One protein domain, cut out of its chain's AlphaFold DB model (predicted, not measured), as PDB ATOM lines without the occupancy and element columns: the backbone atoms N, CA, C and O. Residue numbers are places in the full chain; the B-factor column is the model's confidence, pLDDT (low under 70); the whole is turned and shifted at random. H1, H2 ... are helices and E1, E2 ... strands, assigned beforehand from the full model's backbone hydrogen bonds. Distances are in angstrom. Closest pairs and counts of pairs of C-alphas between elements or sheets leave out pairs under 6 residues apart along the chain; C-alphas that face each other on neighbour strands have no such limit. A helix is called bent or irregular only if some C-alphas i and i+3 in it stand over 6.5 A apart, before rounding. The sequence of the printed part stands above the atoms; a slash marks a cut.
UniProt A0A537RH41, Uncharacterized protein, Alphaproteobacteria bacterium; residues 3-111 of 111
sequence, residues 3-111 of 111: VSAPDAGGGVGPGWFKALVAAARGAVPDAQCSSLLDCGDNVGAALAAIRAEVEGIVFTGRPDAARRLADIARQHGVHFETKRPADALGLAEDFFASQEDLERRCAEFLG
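Overview. This is residues 3 to 111 of the 111 residues of an uncharacterized protein of Alphaproteobacteria bacterium (UniProt A0A537RH41). A small sheet of three parallel strands has H3 and H4 side by side over one face and the long helix H2 packed near its E1 edge, while H5 sits away from this body at the end of a long link. Residues 26 to 32 stick out, and H4 and H5 hold the two ends of the longest axis. The printed part has 109 residues with five named helices and three named strands, in the order H1 H2 E1 H3 E2 H4 E3 H5; the sheet's order is E1 E2 E3, and the class is mostly helix. The whole is compact, with a radius of gyration of the C-alphas of 14.1 A, yet elongated, spanning 41 by 26 by 25 A.

Along the chain. Find C-alpha 8 at (-17.036, -16.431, 142.523), where H1, residues 8 to 11, begins. H2, residues 13 to 27, runs 21.8 A; it is neither bent nor irregular, but only just: C-alphas 13 and 16 are 6.0 A apart. At C-alpha 35, (-5.405, -13.198, 138.368), E1 begins and runs 9.9 A to residue 38. Next come H3, residues 43 to 51, 12.2 A; E2, residues 56 to 58; H4, residues 63 to 75, 18.6 A; and E3, residues 79 to 81. H5, residues 99 to 110, runs 16.3 A to C-alpha 110 at (4.756, -24.152, 131.883).

Arrangement. Look first at the sheet: N 37 and O 56 of E1 and E2 are within hydrogen-bond range at 2.9 A, as are N 81 and O 57 of E3 and E2, at 2.9 A. E1, H3, E2 and E2, H4, E3 are strand-helix-strand units, parallel neighbour strands with a helix between, each with a right-handed crossover. With H2, H3 and H4 on one face, the sheet makes two layers. H3 lies over E1 and E2 at a height over the sheet of 9.5 A. H3 is the hub, touching three helices. It touches H4 at a shallow tilt of 11 degrees, the same way, the C-alphas of Ile 50 and Ala 73 closest at 5.7 A. H2 touches H3 with residues 13 to 14 alone, the C-alphas of Pro 14 and Ala 49 closest at 5.0 A. H1 touches H3, the C-alphas of Gly 9 and Ala 45 closest at 5.3 A, and only grazes the sheet. H5 touches no helix and is not on the sheet. In H2, H3, H4 and H5 every O i to N i+4 pair is within hydrogen-bond range; H1 is too short for such a pair.

Size, cuts and confidence. The C-alphas of Asp 64 and Glu 100 are the two farthest apart, 41.8 A. The printed part has no cut. The link from E3 to H5, residues 82 to 98, is long. Mean pLDDT of the printed part is 86.6; residues 91 to 99 and 109 to 111 are under 70.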
ATOM      1  N   VAL A   3      -7.310 -18.349 137.914       88.19
ATOM      2  CA  VAL A   3      -8.735 -18.057 137.763       88.19
ATOM      3  C   VAL A   3      -9.474 -18.531 139.014       88.19
ATOM      4  O   VAL A   3      -9.244 -19.631 139.525       88.19
ATOM      5  N   SER A   4     -10.393 -17.707 139.516       85.38
ATOM      6  CA  SER A   4     -11.239 -18.084 140.651       85.38
ATOM      7  C   SER A   4     -12.119 -19.303 140.363       85.38
ATOM      8  O   SER A   4     -12.292 -19.732 139.219       85.38
ATOM      9  N   ALA A   5     -12.767 -19.834 141.401       84.94
ATOM     10  CA  ALA A   5     -13.912 -20.722 141.209       84.94
ATOM     11  C   ALA A   5     -14.944 -20.091 140.244       84.94
ATOM     12  O   ALA A   5     -15.042 -18.856 140.217       84.94
ATOM     13  N   PRO A   6     -15.683 -20.894 139.454       84.38
ATOM     14  CA  PRO A   6     -16.803 -20.396 138.656       84.38
ATOM     15  C   PRO A   6     -17.770 -19.563 139.506       84.38
ATOM     16  O   PRO A   6     -17.994 -19.885 140.674       84.38
ATOM     17  N   ASP A   7     -18.293 -18.473 138.940       83.56
ATOM     18  CA  ASP A   7     -19.273 -17.572 139.573       83.56
ATOM     19  C   ASP A   7     -18.833 -16.903 140.895       83.56
ATOM     20  O   ASP A   7     -19.638 -16.261 141.583       83.56
ATOM     21  N   ALA A   8     -17.548 -16.983 141.265       82.44
ATOM     22  CA  ALA A   8     -17.036 -16.431 142.523       82.44
ATOM     23  C   ALA A   8     -17.292 -14.919 142.674       82.44
ATOM     24  O   ALA A   8     -17.473 -14.430 143.793       82.44
ATOM     25  N   GLY A   9     -17.365 -14.178 141.565       77.38
ATOM     26  CA  GLY A   9     -17.716 -12.760 141.559       77.38
ATOM     27  C   GLY A   9     -19.099 -12.470 142.150       77.38
ATOM     28  O   GLY A   9     -19.282 -11.419 142.761       77.38
ATOM     29  N   GLY A  10     -20.049 -13.400 142.019       78.44
ATOM     30  CA  GLY A  10     -21.373 -13.301 142.637       78.44
ATOM     31  C   GLY A  10     -21.422 -13.785 144.091       78.44
ATOM     32  O   GLY A  10     -22.257 -13.303 144.853       78.44
ATOM     33  N   GLY A  11     -20.540 -14.713 144.479       79.12
ATOM     34  CA  GLY A  11     -20.550 -15.349 145.803       79.12
ATOM     35  C   GLY A  11     -19.716 -14.635 146.872       79.12
ATOM     36  O   GLY A  11     -20.236 -14.262 147.919       79.12
ATOM     37  N   VAL A  12     -18.414 -14.453 146.623       77.25
ATOM     38  CA  VAL A  12     -17.456 -13.859 147.587       77.25
ATOM     39  C   VAL A  12     -17.138 -12.397 147.277       77.25
ATOM     40  O   VAL A  12     -16.723 -11.636 148.153       77.25
ATOM     41  N   GLY A  13     -17.370 -11.991 146.026       83.81
ATOM     42  CA  GLY A  13     -17.183 -10.626 145.561       83.81
ATOM     43  C   GLY A  13     -15.713 -10.207 145.394       83.81
ATOM     44  O   GLY A  13     -14.775 -10.911 145.782       83.81
ATOM     45  N   PRO A  14     -15.482  -9.021 144.809       89.81
ATOM     46  CA  PRO A  14     -14.149  -8.596 144.384       89.81
ATOM     47  C   PRO A  14     -13.219  -8.189 145.530       89.81
ATOM     48  O   PRO A  14     -12.010  -8.371 145.425       89.81
ATOM     49  N   GLY A  15     -13.753  -7.665 146.639       88.00
ATOM     50  CA  GLY A  15     -12.936  -7.261 147.789       88.00
ATOM     51  C   GLY A  15     -12.216  -8.444 148.436       88.00
ATOM     52  O   GLY A  15     -11.014  -8.378 148.690       88.00
ATOM     53  N   TRP A  16     -12.936  -9.551 148.629       89.50
ATOM     54  CA  TRP A  16     -12.356 -10.791 149.138       89.50
ATOM     55  C   TRP A  16     -11.302 -11.354 148.179       89.50
ATOM     56  O   TRP A  16     -10.200 -11.690 148.605       89.50
ATOM     57  N   PHE A  17     -11.596 -11.378 146.873       90.31
ATOM     58  CA  PHE A  17     -10.657 -11.884 145.871       90.31
ATOM     59  C   PHE A  17      -9.347 -11.081 145.840       90.31
ATOM     60  O   PHE A  17      -8.268 -11.669 145.818       90.31
ATOM     61  N   LYS A  18      -9.413  -9.745 145.939       90.69
ATOM     62  CA  LYS A  18      -8.212  -8.897 146.044       90.69
ATOM     63  C   LYS A  18      -7.380  -9.227 147.282       90.69
ATOM     64  O   LYS A  18      -6.157  -9.288 147.185       90.69
ATOM     65  N   ALA A  19      -8.026  -9.446 148.428       90.00
ATOM     66  CA  ALA A  19      -7.332  -9.821 149.658       90.00
ATOM     67  C   ALA A  19      -6.638 -11.188 149.527       90.00
ATOM     68  O   ALA A  19      -5.485 -11.324 149.935       90.00
ATOM     69  N   LEU A  20      -7.299 -12.166 148.898       88.69
ATOM     70  CA  LEU A  20      -6.713 -13.479 148.618       88.69
ATOM     71  C   LEU A  20      -5.478 -13.368 147.714       88.69
ATOM     72  O   LEU A  20      -4.426 -13.905 148.051       88.69
ATOM     73  N   VAL A  21      -5.585 -12.656 146.587       89.44
ATOM     74  CA  VAL A  21      -4.467 -12.476 145.645       89.44
ATOM     75  C   VAL A  21      -3.294 -11.759 146.320       89.44
ATOM     76  O   VAL A  21      -2.144 -12.149 146.129       89.44
ATOM     77  N   ALA A  22      -3.563 -10.746 147.149       90.38
ATOM     78  CA  ALA A  22      -2.525 -10.054 147.911       90.38
ATOM     79  C   ALA A  22      -1.815 -10.988 148.908       90.38
ATOM     80  O   ALA A  22      -0.588 -10.975 148.987       90.38
ATOM     81  N   ALA A  23      -2.567 -11.829 149.627       88.50
ATOM     82  CA  ALA A  23      -1.996 -12.818 150.538       88.50
ATOM     83  C   ALA A  23      -1.139 -13.856 149.792       88.50
ATOM     84  O   ALA A  23      -0.025 -14.150 150.224       88.50
ATOM     85  N   ALA A  24      -1.613 -14.354 148.645       87.38
ATOM     86  CA  ALA A  24      -0.871 -15.301 147.812       87.38
ATOM     87  C   ALA A  24       0.454 -14.706 147.303       87.38
ATOM     88  O   ALA A  24       1.500 -15.342 147.421       87.38
ATOM     89  N   ARG A  25       0.434 -13.454 146.826       88.69
ATOM     90  CA  ARG A  25       1.647 -12.729 146.407       88.69
ATOM     91  C   ARG A  25       2.626 -12.496 147.555       88.69
ATOM     92  O   ARG A  25       3.829 -12.538 147.341       88.69
ATOM     93  N   GLY A  26       2.129 -12.263 148.769       88.00
ATOM     94  CA  GLY A  26       2.980 -12.156 149.956       88.00
ATOM     95  C   GLY A  26       3.634 -13.484 150.349       88.00
ATOM     96  O   GLY A  26       4.773 -13.488 150.808       88.00
ATOM     97  N   ALA A  27       2.931 -14.604 150.158       88.62
ATOM     98  CA  ALA A  27       3.429 -15.938 150.484       88.62
ATOM     99  C   ALA A  27       4.438 -16.474 149.456       88.62
ATOM    100  O   ALA A  27       5.372 -17.177 149.834       88.62
ATOM    101  N   VAL A  28       4.264 -16.138 148.172       87.56
ATOM    102  CA  VAL A  28       5.154 -16.568 147.082       87.56
ATOM    103  C   VAL A  28       5.504 -15.370 146.182       87.56
ATOM    104  O   VAL A  28       4.926 -15.221 145.104       87.56
ATOM    105  N   PRO A  29       6.436 -14.491 146.600       85.38
ATOM    106  CA  PRO A  29       6.734 -13.242 145.884       85.38
ATOM    107  C   PRO A  29       7.258 -13.430 144.457       85.38
ATOM    108  O   PRO A  29       7.015 -12.584 143.598       85.38
ATOM    109  N   ASP A  30       7.942 -14.545 144.195       87.12
ATOM    110  CA  ASP A  30       8.518 -14.857 142.883       87.12
ATOM    111  C   ASP A  30       7.481 -15.415 141.888       87.12
ATOM    112  O   ASP A  30       7.786 -15.609 140.710       87.12
ATOM    113  N   ALA A  31       6.241 -15.673 142.328       82.19
ATOM    114  CA  ALA A  31       5.193 -16.207 141.467       82.19
ATOM    115  C   ALA A  31       4.694 -15.152 140.467       82.19
ATOM    116  O   ALA A  31       3.930 -14.242 140.798       82.19
ATOM    117  N   GLN A  32       5.063 -15.319 139.199       79.25
ATOM    118  CA  GLN A  32       4.610 -14.469 138.098       79.25
ATOM    119  C   GLN A  32       3.274 -14.970 137.538       79.25
ATOM    120  O   GLN A  32       3.217 -15.652 136.517       79.25
ATOM    121  N   CYS A  33       2.176 -14.648 138.221       81.19
ATOM    122  CA  CYS A  33       0.833 -15.027 137.788       81.19
ATOM    123  C   CYS A  33      -0.128 -13.829 137.756       81.19
ATOM    124  O   CYS A  33      -0.232 -13.056 138.714       81.19
ATOM    125  N   SER A  34      -0.858 -13.707 136.646       88.50
ATOM    126  CA  SER A  34      -2.036 -12.849 136.545       88.50
ATOM    127  C   SER A  34      -3.254 -13.517 137.182       88.50
ATOM    128  O   SER A  34      -3.330 -14.749 137.225       88.50
ATOM    129  N   SER A  35      -4.203 -12.719 137.676       92.62
ATOM    130  CA  SER A  35      -5.405 -13.198 138.368       92.62
ATOM    131  C   SER A  35      -6.706 -12.737 137.705       92.62
ATOM    132  O   SER A  35      -6.879 -11.556 137.407       92.62
ATOM    133  N   LEU A  36      -7.646 -13.668 137.511       94.94
ATOM    134  CA  LEU A  36      -8.980 -13.397 136.979       94.94
ATOM    135  C   LEU A  36     -10.079 -13.823 137.958       94.94
ATOM    136  O   LEU A  36     -10.087 -14.955 138.451       94.94
ATOM    137  N   LEU A  37     -11.047 -12.935 138.178       94.81
ATOM    138  CA  LEU A  37     -12.279 -13.241 138.903       94.81
ATOM    139  C   LEU A  37     -13.387 -13.653 137.927       94.81
ATOM    140  O   LEU A  37     -13.831 -12.859 137.097       94.81
ATOM    141  N   ASP A  38     -13.861 -14.885 138.051       95.12
ATOM    142  CA  ASP A  38     -14.989 -15.394 137.279       95.12
ATOM    143  C   ASP A  38     -16.305 -14.793 137.790       95.12
ATOM    144  O   ASP A  38     -16.705 -15.003 138.938       95.12
ATOM    145  N   CYS A  39     -16.949 -13.994 136.941       96.25
ATOM    146  CA  CYS A  39     -18.218 -13.325 137.215       96.25
ATOM    147  C   CYS A  39     -19.412 -14.018 136.538       96.25
ATOM    148  O   CYS A  39     -20.523 -13.485 136.617       96.25
ATOM    149  N   GLY A  40     -19.198 -15.151 135.859       94.44
ATOM    150  CA  GLY A  40     -20.230 -15.849 135.098       94.44
ATOM    151  C   GLY A  40     -20.942 -14.926 134.110       94.44
ATOM    152  O   GLY A  40     -20.321 -14.120 133.412       94.44
ATOM    153  N   ASP A  41     -22.270 -14.991 134.091       96.12
ATOM    154  CA  ASP A  41     -23.137 -14.096 133.319       96.12
ATOM    155  C   ASP A  41     -23.711 -12.922 134.139       96.12
ATOM    156  O   ASP A  41     -24.539 -12.143 133.648       96.12
ATOM    157  N   ASN A  42     -23.229 -12.727 135.372       96.44
ATOM    158  CA  ASN A  42     -23.747 -11.717 136.283       96.44
ATOM    159  C   ASN A  42     -23.127 -10.331 136.027       96.44
ATOM    160  O   ASN A  42     -22.021 -10.002 136.463       96.44
ATOM    161  N   VAL A  43     -23.900  -9.461 135.370       96.75
ATOM    162  CA  VAL A  43     -23.503  -8.076 135.050       96.75
ATOM    163  C   VAL A  43     -23.191  -7.249 136.305       96.75
ATOM    164  O   VAL A  43     -22.270  -6.431 136.293       96.75
ATOM    165  N   GLY A  44     -23.940  -7.446 137.393       95.94
ATOM    166  CA  GLY A  44     -23.735  -6.723 138.649       95.94
ATOM    167  C   GLY A  44     -22.401  -7.079 139.305       95.94
ATOM    168  O   GLY A  44     -21.671  -6.181 139.729       95.94
ATOM    169  N   ALA A  45     -22.063  -8.371 139.314       95.88
ATOM    170  CA  ALA A  45     -20.780  -8.877 139.790       95.88
ATOM    171  C   ALA A  45     -19.615  -8.337 138.947       95.88
ATOM    172  O   ALA A  45     -18.673  -7.770 139.502       95.88
ATOM    173  N   ALA A  46     -19.723  -8.409 137.615       97.62
ATOM    174  CA  ALA A  46     -18.712  -7.879 136.701       97.62
ATOM    175  C   ALA A  46     -18.471  -6.374 136.916       97.62
ATOM    176  O   ALA A  46     -17.334  -5.932 137.052       97.62
ATOM    177  N   LEU A  47     -19.537  -5.575 137.030       97.75
ATOM    178  CA  LEU A  47     -19.430  -4.140 137.304       97.75
ATOM    179  C   LEU A  47     -18.799  -3.837 138.667       97.75
ATOM    180  O   LEU A  47     -18.025  -2.886 138.787       97.75
ATOM    181  N   ALA A  48     -19.146  -4.603 139.705       96.69
ATOM    182  CA  ALA A  48     -18.541  -4.447 141.023       96.69
ATOM    183  C   ALA A  48     -17.041  -4.764 140.982       96.69
ATOM    184  O   ALA A  48     -16.253  -4.021 141.563       96.69
ATOM    185  N   ALA A  49     -16.651  -5.818 140.264       97.25
ATOM    186  CA  ALA A  49     -15.259  -6.207 140.092       97.25
ATOM    187  C   ALA A  49     -14.449  -5.173 139.302       97.25
ATOM    188  O   ALA A  49     -13.366  -4.796 139.744       97.25
ATOM    189  N   ILE A  50     -15.004  -4.641 138.208       97.94
ATOM    190  CA  ILE A  50     -14.353  -3.587 137.422       97.94
ATOM    191  C   ILE A  50     -14.135  -2.325 138.268       97.94
ATOM    192  O   ILE A  50     -13.030  -1.797 138.305       97.94
ATOM    193  N   ARG A  51     -15.156  -1.870 139.009       96.62
ATOM    194  CA  ARG A  51     -15.030  -0.699 139.900       96.62
ATOM    195  C   ARG A  51     -14.057  -0.913 141.055       96.62
ATOM    196  O   ARG A  51     -13.511   0.051 141.574       96.62
ATOM    197  N   ALA A  52     -13.896  -2.157 141.490       95.88
ATOM    198  CA  ALA A  52     -12.914  -2.520 142.499       95.88
ATOM    199  C   ALA A  52     -11.497  -2.644 141.919       95.88
ATOM    200  O   ALA A  52     -10.574  -2.887 142.697       95.88
ATOM    201  N   GLU A  53     -11.323  -2.502 140.600       96.75
ATOM    202  CA  GLU A  53     -10.039  -2.597 139.899       96.75
ATOM    203  C   GLU A  53      -9.301  -3.886 140.280       96.75
ATOM    204  O   GLU A  53      -8.180  -3.881 140.797       96.75
ATOM    205  N   VAL A  54      -9.996  -5.019 140.126       95.75
ATOM    206  CA  VAL A  54      -9.328  -6.326 140.098       95.75
ATOM    207  C   VAL A  54      -8.428  -6.407 138.866       95.75
ATOM    208  O   VAL A  54      -8.648  -5.703 137.886       95.75
ATOM    209  N   GLU A  55      -7.426  -7.280 138.895       95.88
ATOM    210  CA  GLU A  55      -6.486  -7.413 137.778       95.88
ATOM    211  C   GLU A  55      -7.178  -7.846 136.475       95.88
ATOM    212  O   GLU A  55      -6.934  -7.265 135.417       95.88
ATOM    213  N   GLY A  56      -8.113  -8.793 136.561       96.75
ATOM    214  CA  GLY A  56      -9.004  -9.107 135.456       96.75
ATOM    215  C   GLY A  56     -10.254  -9.873 135.862       96.75
ATOM    216  O   GLY A  56     -10.394 -10.330 137.001       96.75
ATOM    217  N   ILE A  57     -11.181 -10.003 134.914       97.19
ATOM    218  CA  ILE A  57     -12.431 -10.746 135.076       97.19
ATOM    219  C   ILE A  57     -12.719 -11.659 133.888       97.19
ATOM    220  O   ILE A  57     -12.323 -11.371 132.760       97.19
ATOM    221  N   VAL A  58     -13.487 -12.717 134.149       97.25
ATOM    222  CA  VAL A  58     -14.163 -13.521 133.122       97.25
ATOM    223  C   VAL A  58     -15.661 -13.219 133.181       97.25
ATOM    224  O   VAL A  58     -16.257 -13.279 134.254       97.25
ATOM    225  N   PHE A  59     -16.273 -12.904 132.039       97.81
ATOM    226  CA  PHE A  59     -17.720 -12.731 131.892       97.81
ATOM    227  C   PHE A  59     -18.237 -13.523 130.687       97.81
ATOM    228  O   PHE A  59     -17.952 -13.188 129.539       97.81
ATOM    229  N   THR A  60     -19.037 -14.553 130.940       96.56
ATOM    230  CA  THR A  60     -19.546 -15.508 129.938       96.56
ATOM    231  C   THR A  60     -21.000 -15.244 129.531       96.56
ATOM    232  O   THR A  60     -21.610 -16.048 128.826       96.56
ATOM    233  N   GLY A  61     -21.565 -14.109 129.959       95.62
ATOM    234  CA  GLY A  61     -22.928 -13.706 129.633       95.62
ATOM    235  C   GLY A  61     -23.115 -13.203 128.197       95.62
ATOM    236  O   GLY A  61     -22.285 -13.377 127.305       95.62
ATOM    237  N   ARG A  62     -24.255 -12.545 127.950       97.38
ATOM    238  CA  ARG A  62     -24.659 -12.140 126.594       97.38
ATOM    239  C   ARG A  62     -23.637 -11.209 125.902       97.38
ATOM    240  O   ARG A  62     -23.153 -10.271 126.542       97.38
ATOM    241  N   PRO A  63     -23.395 -11.350 124.578       97.44
ATOM    242  CA  PRO A  63     -22.388 -10.560 123.852       97.44
ATOM    243  C   PRO A  63     -22.598  -9.039 123.867       97.44
ATOM    244  O   PRO A  63     -21.640  -8.271 123.788       97.44
ATOM    245  N   ASP A  64     -23.847  -8.577 123.932       97.38
ATOM    246  CA  ASP A  64     -24.175  -7.152 124.002       97.38
ATOM    247  C   ASP A  64     -23.811  -6.539 125.357       97.38
ATOM    248  O   ASP A  64     -23.268  -5.433 125.401       97.38
ATOM    249  N   ALA A  65     -24.052  -7.269 126.449       97.62
ATOM    250  CA  ALA A  65     -23.588  -6.895 127.780       97.62
ATOM    251  C   ALA A  65     -22.058  -6.976 127.874       97.62
ATOM    252  O   ALA A  65     -21.432  -6.026 128.339       97.62
ATOM    253  N   ALA A  66     -21.457  -8.053 127.353       98.12
ATOM    254  CA  ALA A  66     -20.011  -8.258 127.355       98.12
ATOM    255  C   ALA A  66     -19.260  -7.097 126.686       98.12
ATOM    256  O   ALA A  66     -18.294  -6.588 127.241       98.12
ATOM    257  N   ARG A  67     -19.745  -6.610 125.537       98.31
ATOM    258  CA  ARG A  67     -19.136  -5.471 124.832       98.31
ATOM    259  C   ARG A  67     -19.133  -4.196 125.673       98.31
ATOM    260  O   ARG A  67     -18.113  -3.527 125.775       98.31
ATOM    261  N   ARG A  68     -20.267  -3.885 126.311       98.25
ATOM    262  CA  ARG A  68     -20.391  -2.709 127.188       98.25
ATOM    263  C   ARG A  68     -19.486  -2.831 128.411       98.25
ATOM    264  O   ARG A  68     -18.865  -1.855 128.808       98.25
ATOM    265  N   LEU A  69     -19.415  -4.021 129.002       98.56
ATOM    266  CA  LEU A  69     -18.545  -4.291 130.142       98.56
ATOM    267  C   LEU A  69     -17.066  -4.189 129.761       98.56
ATOM    268  O   LEU A  69     -16.314  -3.582 130.513       98.56
ATOM    269  N   ALA A  70     -16.664  -4.689 128.591       98.38
ATOM    270  CA  ALA A  70     -15.298  -4.567 128.086       98.38
ATOM    271  C   ALA A  70     -14.884  -3.097 127.889       98.38
ATOM    272  O   ALA A  70     -13.778  -2.708 128.263       98.38
ATOM    273  N   ASP A  71     -15.786  -2.252 127.376       98.50
ATOM    274  CA  ASP A  71     -15.534  -0.813 127.238       98.50
ATOM    275  C   ASP A  71     -15.312  -0.120 128.590       98.50
ATOM    276  O   ASP A  71     -14.468   0.773 128.689       98.50
ATOM    277  N   ILE A  72     -16.053  -0.526 129.627       98.44
ATOM    278  CA  ILE A  72     -15.896  -0.015 130.996       98.44
ATOM    279  C   ILE A  72     -14.603  -0.564 131.615       98.44
ATOM    280  O   ILE A  72     -13.830   0.197 132.189       98.44
ATOM    281  N   ALA A  73     -14.321  -1.858 131.453       98.31
ATOM    282  CA  ALA A  73     -13.106  -2.497 131.952       98.31
ATOM    283  C   ALA A  73     -11.847  -1.807 131.409       98.31
ATOM    284  O   ALA A  73     -10.957  -1.457 132.179       98.31
ATOM    285  N   ARG A  74     -11.832  -1.476 130.111       98.19
ATOM    286  CA  ARG A  74     -10.751  -0.706 129.477       98.19
ATOM    287  C   ARG A  74     -10.539   0.668 130.119       98.19
ATOM    288  O   ARG A  74      -9.399   1.104 130.236       98.19
ATOM    289  N   GLN A  75     -11.607   1.357 130.523       98.31
ATOM    290  CA  GLN A  75     -11.512   2.667 131.187       98.31
ATOM    291  C   GLN A  75     -10.929   2.566 132.601       98.31
ATOM    292  O   GLN A  75     -10.299   3.512 133.061       98.31
ATOM    293  N   HIS A  76     -11.108   1.419 133.257       97.94
ATOM    294  CA  HIS A  76     -10.589   1.122 134.592       97.94
ATOM    295  C   HIS A  76      -9.263   0.338 134.582       97.94
ATOM    296  O   HIS A  76      -8.759  -0.020 135.639       97.94
ATOM    297  N   GLY A  77      -8.698   0.036 133.406       97.50
ATOM    298  CA  GLY A  77      -7.468  -0.757 133.294       97.50
ATOM    299  C   GLY A  77      -7.617  -2.223 133.719       97.50
ATOM    300  O   GLY A  77      -6.626  -2.856 134.066       97.50
ATOM    301  N   VAL A  78      -8.837  -2.764 133.696       98.00
ATOM    302  CA  VAL A  78      -9.146  -4.141 134.105       98.00
ATOM    303  C   VAL A  78      -9.109  -5.062 132.889       98.00
ATOM    304  O   VAL A  78      -9.757  -4.783 131.876       98.00
ATOM    305  N   HIS A  79      -8.377  -6.172 132.983       97.31
ATOM    306  CA  HIS A  79      -8.355  -7.185 131.931       97.31
ATOM    307  C   HIS A  79      -9.711  -7.908 131.837       97.31
ATOM    308  O   HIS A  79     -10.352  -8.187 132.852       97.31
ATOM    309  N   PHE A  80     -10.180  -8.196 130.622       97.56
ATOM    310  CA  PHE A  80     -11.540  -8.683 130.391       97.56
ATOM    311  C   PHE A  80     -11.551  -9.854 129.416       97.56
ATOM    312  O   PHE A  80     -11.185  -9.693 128.253       97.56
ATOM    313  N   GLU A  81     -12.063 -10.991 129.876       97.25
ATOM    314  CA  GLU A  81     -12.219 -12.200 129.077       97.25
ATOM    315  C   GLU A  81     -13.691 -12.576 128.918       97.25
ATOM    316  O   GLU A  81     -14.476 -12.531 129.865       97.25
ATOM    317  N   THR A  82     -14.072 -12.992 127.708       96.31
ATOM    318  CA  THR A  82     -15.443 -13.473 127.422       96.31
ATOM    319  C   THR A  82     -15.597 -14.983 127.566       96.31
ATOM    320  O   THR A  82     -16.693 -15.531 127.435       96.31
ATOM    321  N   LYS A  83     -14.484 -15.674 127.806       93.25
ATOM    322  CA  LYS A  83     -14.411 -17.118 127.984       93.25
ATOM    323  C   LYS A  83     -13.448 -17.418 129.113       93.25
ATOM    324  O   LYS A  83     -12.434 -16.744 129.258       93.25
ATOM    325  N   ARG A  84     -13.758 -18.452 129.886       88.62
ATOM    326  CA  ARG A  84     -12.827 -18.965 130.885       88.62
ATOM    327  C   ARG A  84     -11.611 -19.566 130.156       88.62
ATOM    328  O   ARG A  84     -11.823 -20.418 129.290       88.62
ATOM    329  N   PRO A  85     -10.378 -19.125 130.452       85.31
ATOM    330  CA  PRO A  85      -9.170 -19.695 129.861       85.31
ATOM    331  C   PRO A  85      -9.050 -21.181 130.215       85.31
ATOM    332  O   PRO A  85      -9.221 -21.552 131.377       85.31
ATOM    333  N   ALA A  86      -8.792 -22.027 129.214       77.44
ATOM    334  CA  ALA A  86      -8.725 -23.482 129.385       77.44
ATOM    335  C   ALA A  86      -7.442 -23.942 130.094       77.44
ATOM    336  O   ALA A  86      -7.415 -25.007 130.698       77.44
ATOM    337  N   ASP A  87      -6.398 -23.125 130.023       73.69
ATOM    338  CA  ASP A  87      -5.074 -23.331 130.594       73.69
ATOM    339  C   ASP A  87      -4.907 -22.640 131.962       73.69
ATOM    340  O   ASP A  87      -3.820 -22.615 132.518       73.69
ATOM    341  N   ALA A  88      -5.950 -22.067 132.566       73.44
ATOM    342  CA  ALA A  88      -5.796 -21.420 133.870       73.44
ATOM    343  C   ALA A  88      -5.760 -22.422 135.041       73.44
ATOM    344  O   ALA A  88      -6.539 -23.373 135.098       73.44
ATOM    345  N   LEU A  89      -4.915 -22.134 136.039       70.75
ATOM    346  CA  LEU A  89      -4.963 -22.786 137.351       70.75
ATOM    347  C   LEU A  89      -6.241 -22.337 138.077       70.75
ATOM    348  O   LEU A  89      -6.495 -21.134 138.224       70.75
ATOM    349  N   GLY A  90      -7.067 -23.296 138.486       72.12
ATOM    350  CA  GLY A  90      -8.436 -23.072 138.933       72.12
ATOM    351  C   GLY A  90      -8.585 -23.245 140.438       72.12
ATOM    352  O   GLY A  90      -8.536 -24.359 140.946       72.12
ATOM    353  N   LEU A  91      -8.909 -22.166 141.156       64.81
ATOM    354  CA  LEU A  91      -9.029 -22.199 142.624       64.81
ATOM    355  C   LEU A  91     -10.118 -23.147 143.175       64.81
ATOM    356  O   LEU A  91     -10.106 -23.421 144.365       64.81
ATOM    357  N   ALA A  92     -11.072 -23.630 142.372       63.47
ATOM    358  CA  ALA A  92     -12.064 -24.619 142.826       63.47
ATOM    359  C   ALA A  92     -11.575 -26.066 142.693       63.47
ATOM    360  O   ALA A  92     -11.861 -26.904 143.543       63.47
ATOM    361  N   GLU A  93     -10.869 -26.354 141.605       59.91
ATOM    362  CA  GLU A  93     -10.439 -27.705 141.244       59.91
ATOM    363  C   GLU A  93      -9.110 -28.045 141.923       59.91
ATOM    364  O   GLU A  93      -8.911 -29.172 142.362       59.91
ATOM    365  N   ASP A  94      -8.230 -27.051 142.059       56.41
ATOM    366  CA  ASP A  94      -6.884 -27.210 142.611       56.41
ATOM    367  C   ASP A  94      -6.831 -27.121 144.136       56.41
ATOM    368  O   ASP A  94      -5.895 -27.618 144.753       56.41
ATOM    369  N   PHE A  95      -7.839 -26.527 144.780       58.81
ATOM    370  CA  PHE A  95      -7.832 -26.359 146.238       58.81
ATOM    371  C   PHE A  95      -7.959 -27.686 147.000       58.81
ATOM    372  O   PHE A  95      -7.509 -27.789 148.138       58.81
ATOM    373  N   PHE A  96      -8.544 -28.708 146.368       56.97
ATOM    374  CA  PHE A  96      -8.610 -30.075 146.895       56.97
ATOM    375  C   PHE A  96      -7.635 -31.034 146.199       56.97
ATOM    376  O   PHE A  96      -7.640 -32.226 146.509       56.97
ATOM    377  N   ALA A  97      -6.831 -30.545 145.251       59.72
ATOM    378  CA  ALA A  97      -5.869 -31.369 144.538       59.72
ATOM    379  C   ALA A  97      -4.707 -31.759 145.460       59.72
ATOM    380  O   ALA A  97      -4.299 -31.000 146.344       59.72
ATOM    381  N   SER A  98      -4.164 -32.960 145.254       68.19
ATOM    382  CA  SER A  98      -2.921 -33.351 145.915       68.19
ATOM    383  C   SER A  98      -1.759 -32.489 145.403       68.19
ATOM    384  O   SER A  98      -1.819 -31.944 144.299       68.19
ATOM    385  N   GLN A  99      -0.678 -32.374 146.182       66.31
ATOM    386  CA  GLN A  99       0.517 -31.638 145.744       66.31
ATOM    387  C   GLN A  99       1.059 -32.182 144.407       66.31
ATOM    388  O   GLN A  99       1.455 -31.405 143.547       66.31
ATOM    389  N   GLU A 100       0.997 -33.499 144.205       74.69
ATOM    390  CA  GLU A 100       1.444 -34.178 142.983       74.69
ATOM    391  C   GLU A 100       0.563 -33.829 141.765       74.69
ATOM    392  O   GLU A 100       1.069 -33.580 140.669       74.69
ATOM    393  N   ASP A 101      -0.758 -33.722 141.954       72.19
ATOM    394  CA  ASP A 101      -1.681 -33.281 140.898       72.19
ATOM    395  C   ASP A 101      -1.471 -31.806 140.530       72.19
ATOM    396  O   ASP A 101      -1.544 -31.446 139.351       72.19
ATOM    397  N   LEU A 102      -1.189 -30.962 141.529       70.75
ATOM    398  CA  LEU A 102      -0.904 -29.545 141.324       70.75
ATOM    399  C   LEU A 102       0.422 -29.348 140.579       70.75
ATOM    400  O   LEU A 102       0.484 -28.562 139.636       70.75
ATOM    401  N   GLU A 103       1.467 -30.090 140.952       76.81
ATOM    402  CA  GLU A 103       2.759 -30.084 140.258       76.81
ATOM    403  C   GLU A 103       2.613 -30.521 138.793       76.81
ATOM    404  O   GLU A 103       3.156 -29.855 137.909       76.81
ATOM    405  N   ARG A 104       1.815 -31.561 138.509       75.94
ATOM    406  CA  ARG A 104       1.519 -31.991 137.131       75.94
ATOM    407  C   ARG A 104       0.825 -30.894 136.319       75.94
ATOM    408  O   ARG A 104       1.273 -30.600 135.216       75.94
ATOM    409  N   ARG A 105      -0.228 -30.264 136.853       72.94
ATOM    410  CA  ARG A 105      -0.948 -29.175 136.156       72.94
ATOM    411  C   ARG A 105      -0.060 -27.951 135.938       72.94
ATOM    412  O   ARG A 105      -0.105 -27.341 134.874       72.94
ATOM    413  N   CYS A 106       0.776 -27.603 136.916       71.56
ATOM    414  CA  CYS A 106       1.779 -26.551 136.762       71.56
ATOM    415  C   CYS A 106       2.793 -26.891 135.661       71.56
ATOM    416  O   CYS A 106       3.142 -26.016 134.875       71.56
ATOM    417  N   ALA A 107       3.243 -28.146 135.574       74.94
ATOM    418  CA  ALA A 107       4.156 -28.589 134.523       74.94
ATOM    419  C   ALA A 107       3.508 -28.539 133.128       74.94
ATOM    420  O   ALA A 107       4.151 -28.093 132.184       74.94
ATOM    421  N   GLU A 108       2.236 -28.927 133.003       77.00
ATOM    422  CA  GLU A 108       1.461 -28.795 131.759       77.00
ATOM    423  C   GLU A 108       1.254 -27.331 131.348       77.00
ATOM    424  O   GLU A 108       1.214 -27.029 130.161       77.00
ATOM    425  N   PHE A 109       1.142 -26.418 132.317       63.50
ATOM    426  CA  PHE A 109       0.982 -24.987 132.058       63.50
ATOM    427  C   PHE A 109       2.286 -24.279 131.644       63.50
ATOM    428  O   PHE A 109       2.242 -23.250 130.972       63.50
ATOM    429  N   LEU A 110       3.443 -24.778 132.094       66.00
ATOM    430  CA  LEU A 110       4.756 -24.152 131.883       66.00
ATOM    431  C   LEU A 110       5.552 -24.732 130.697       66.00
ATOM    432  O   LEU A 110       6.618 -24.194 130.386       66.00
ATOM    433  N   GLY A 111       5.082 -25.823 130.082       52.06
ATOM    434  CA  GLY A 111       5.693 -26.476 128.912       52.06
ATOM    435  C   GLY A 111       5.115 -26.003 127.585       52.06
ATOM    436  O   GLY A 111       5.891 -25.992 126.602       52.06
TER     437      GLY A 111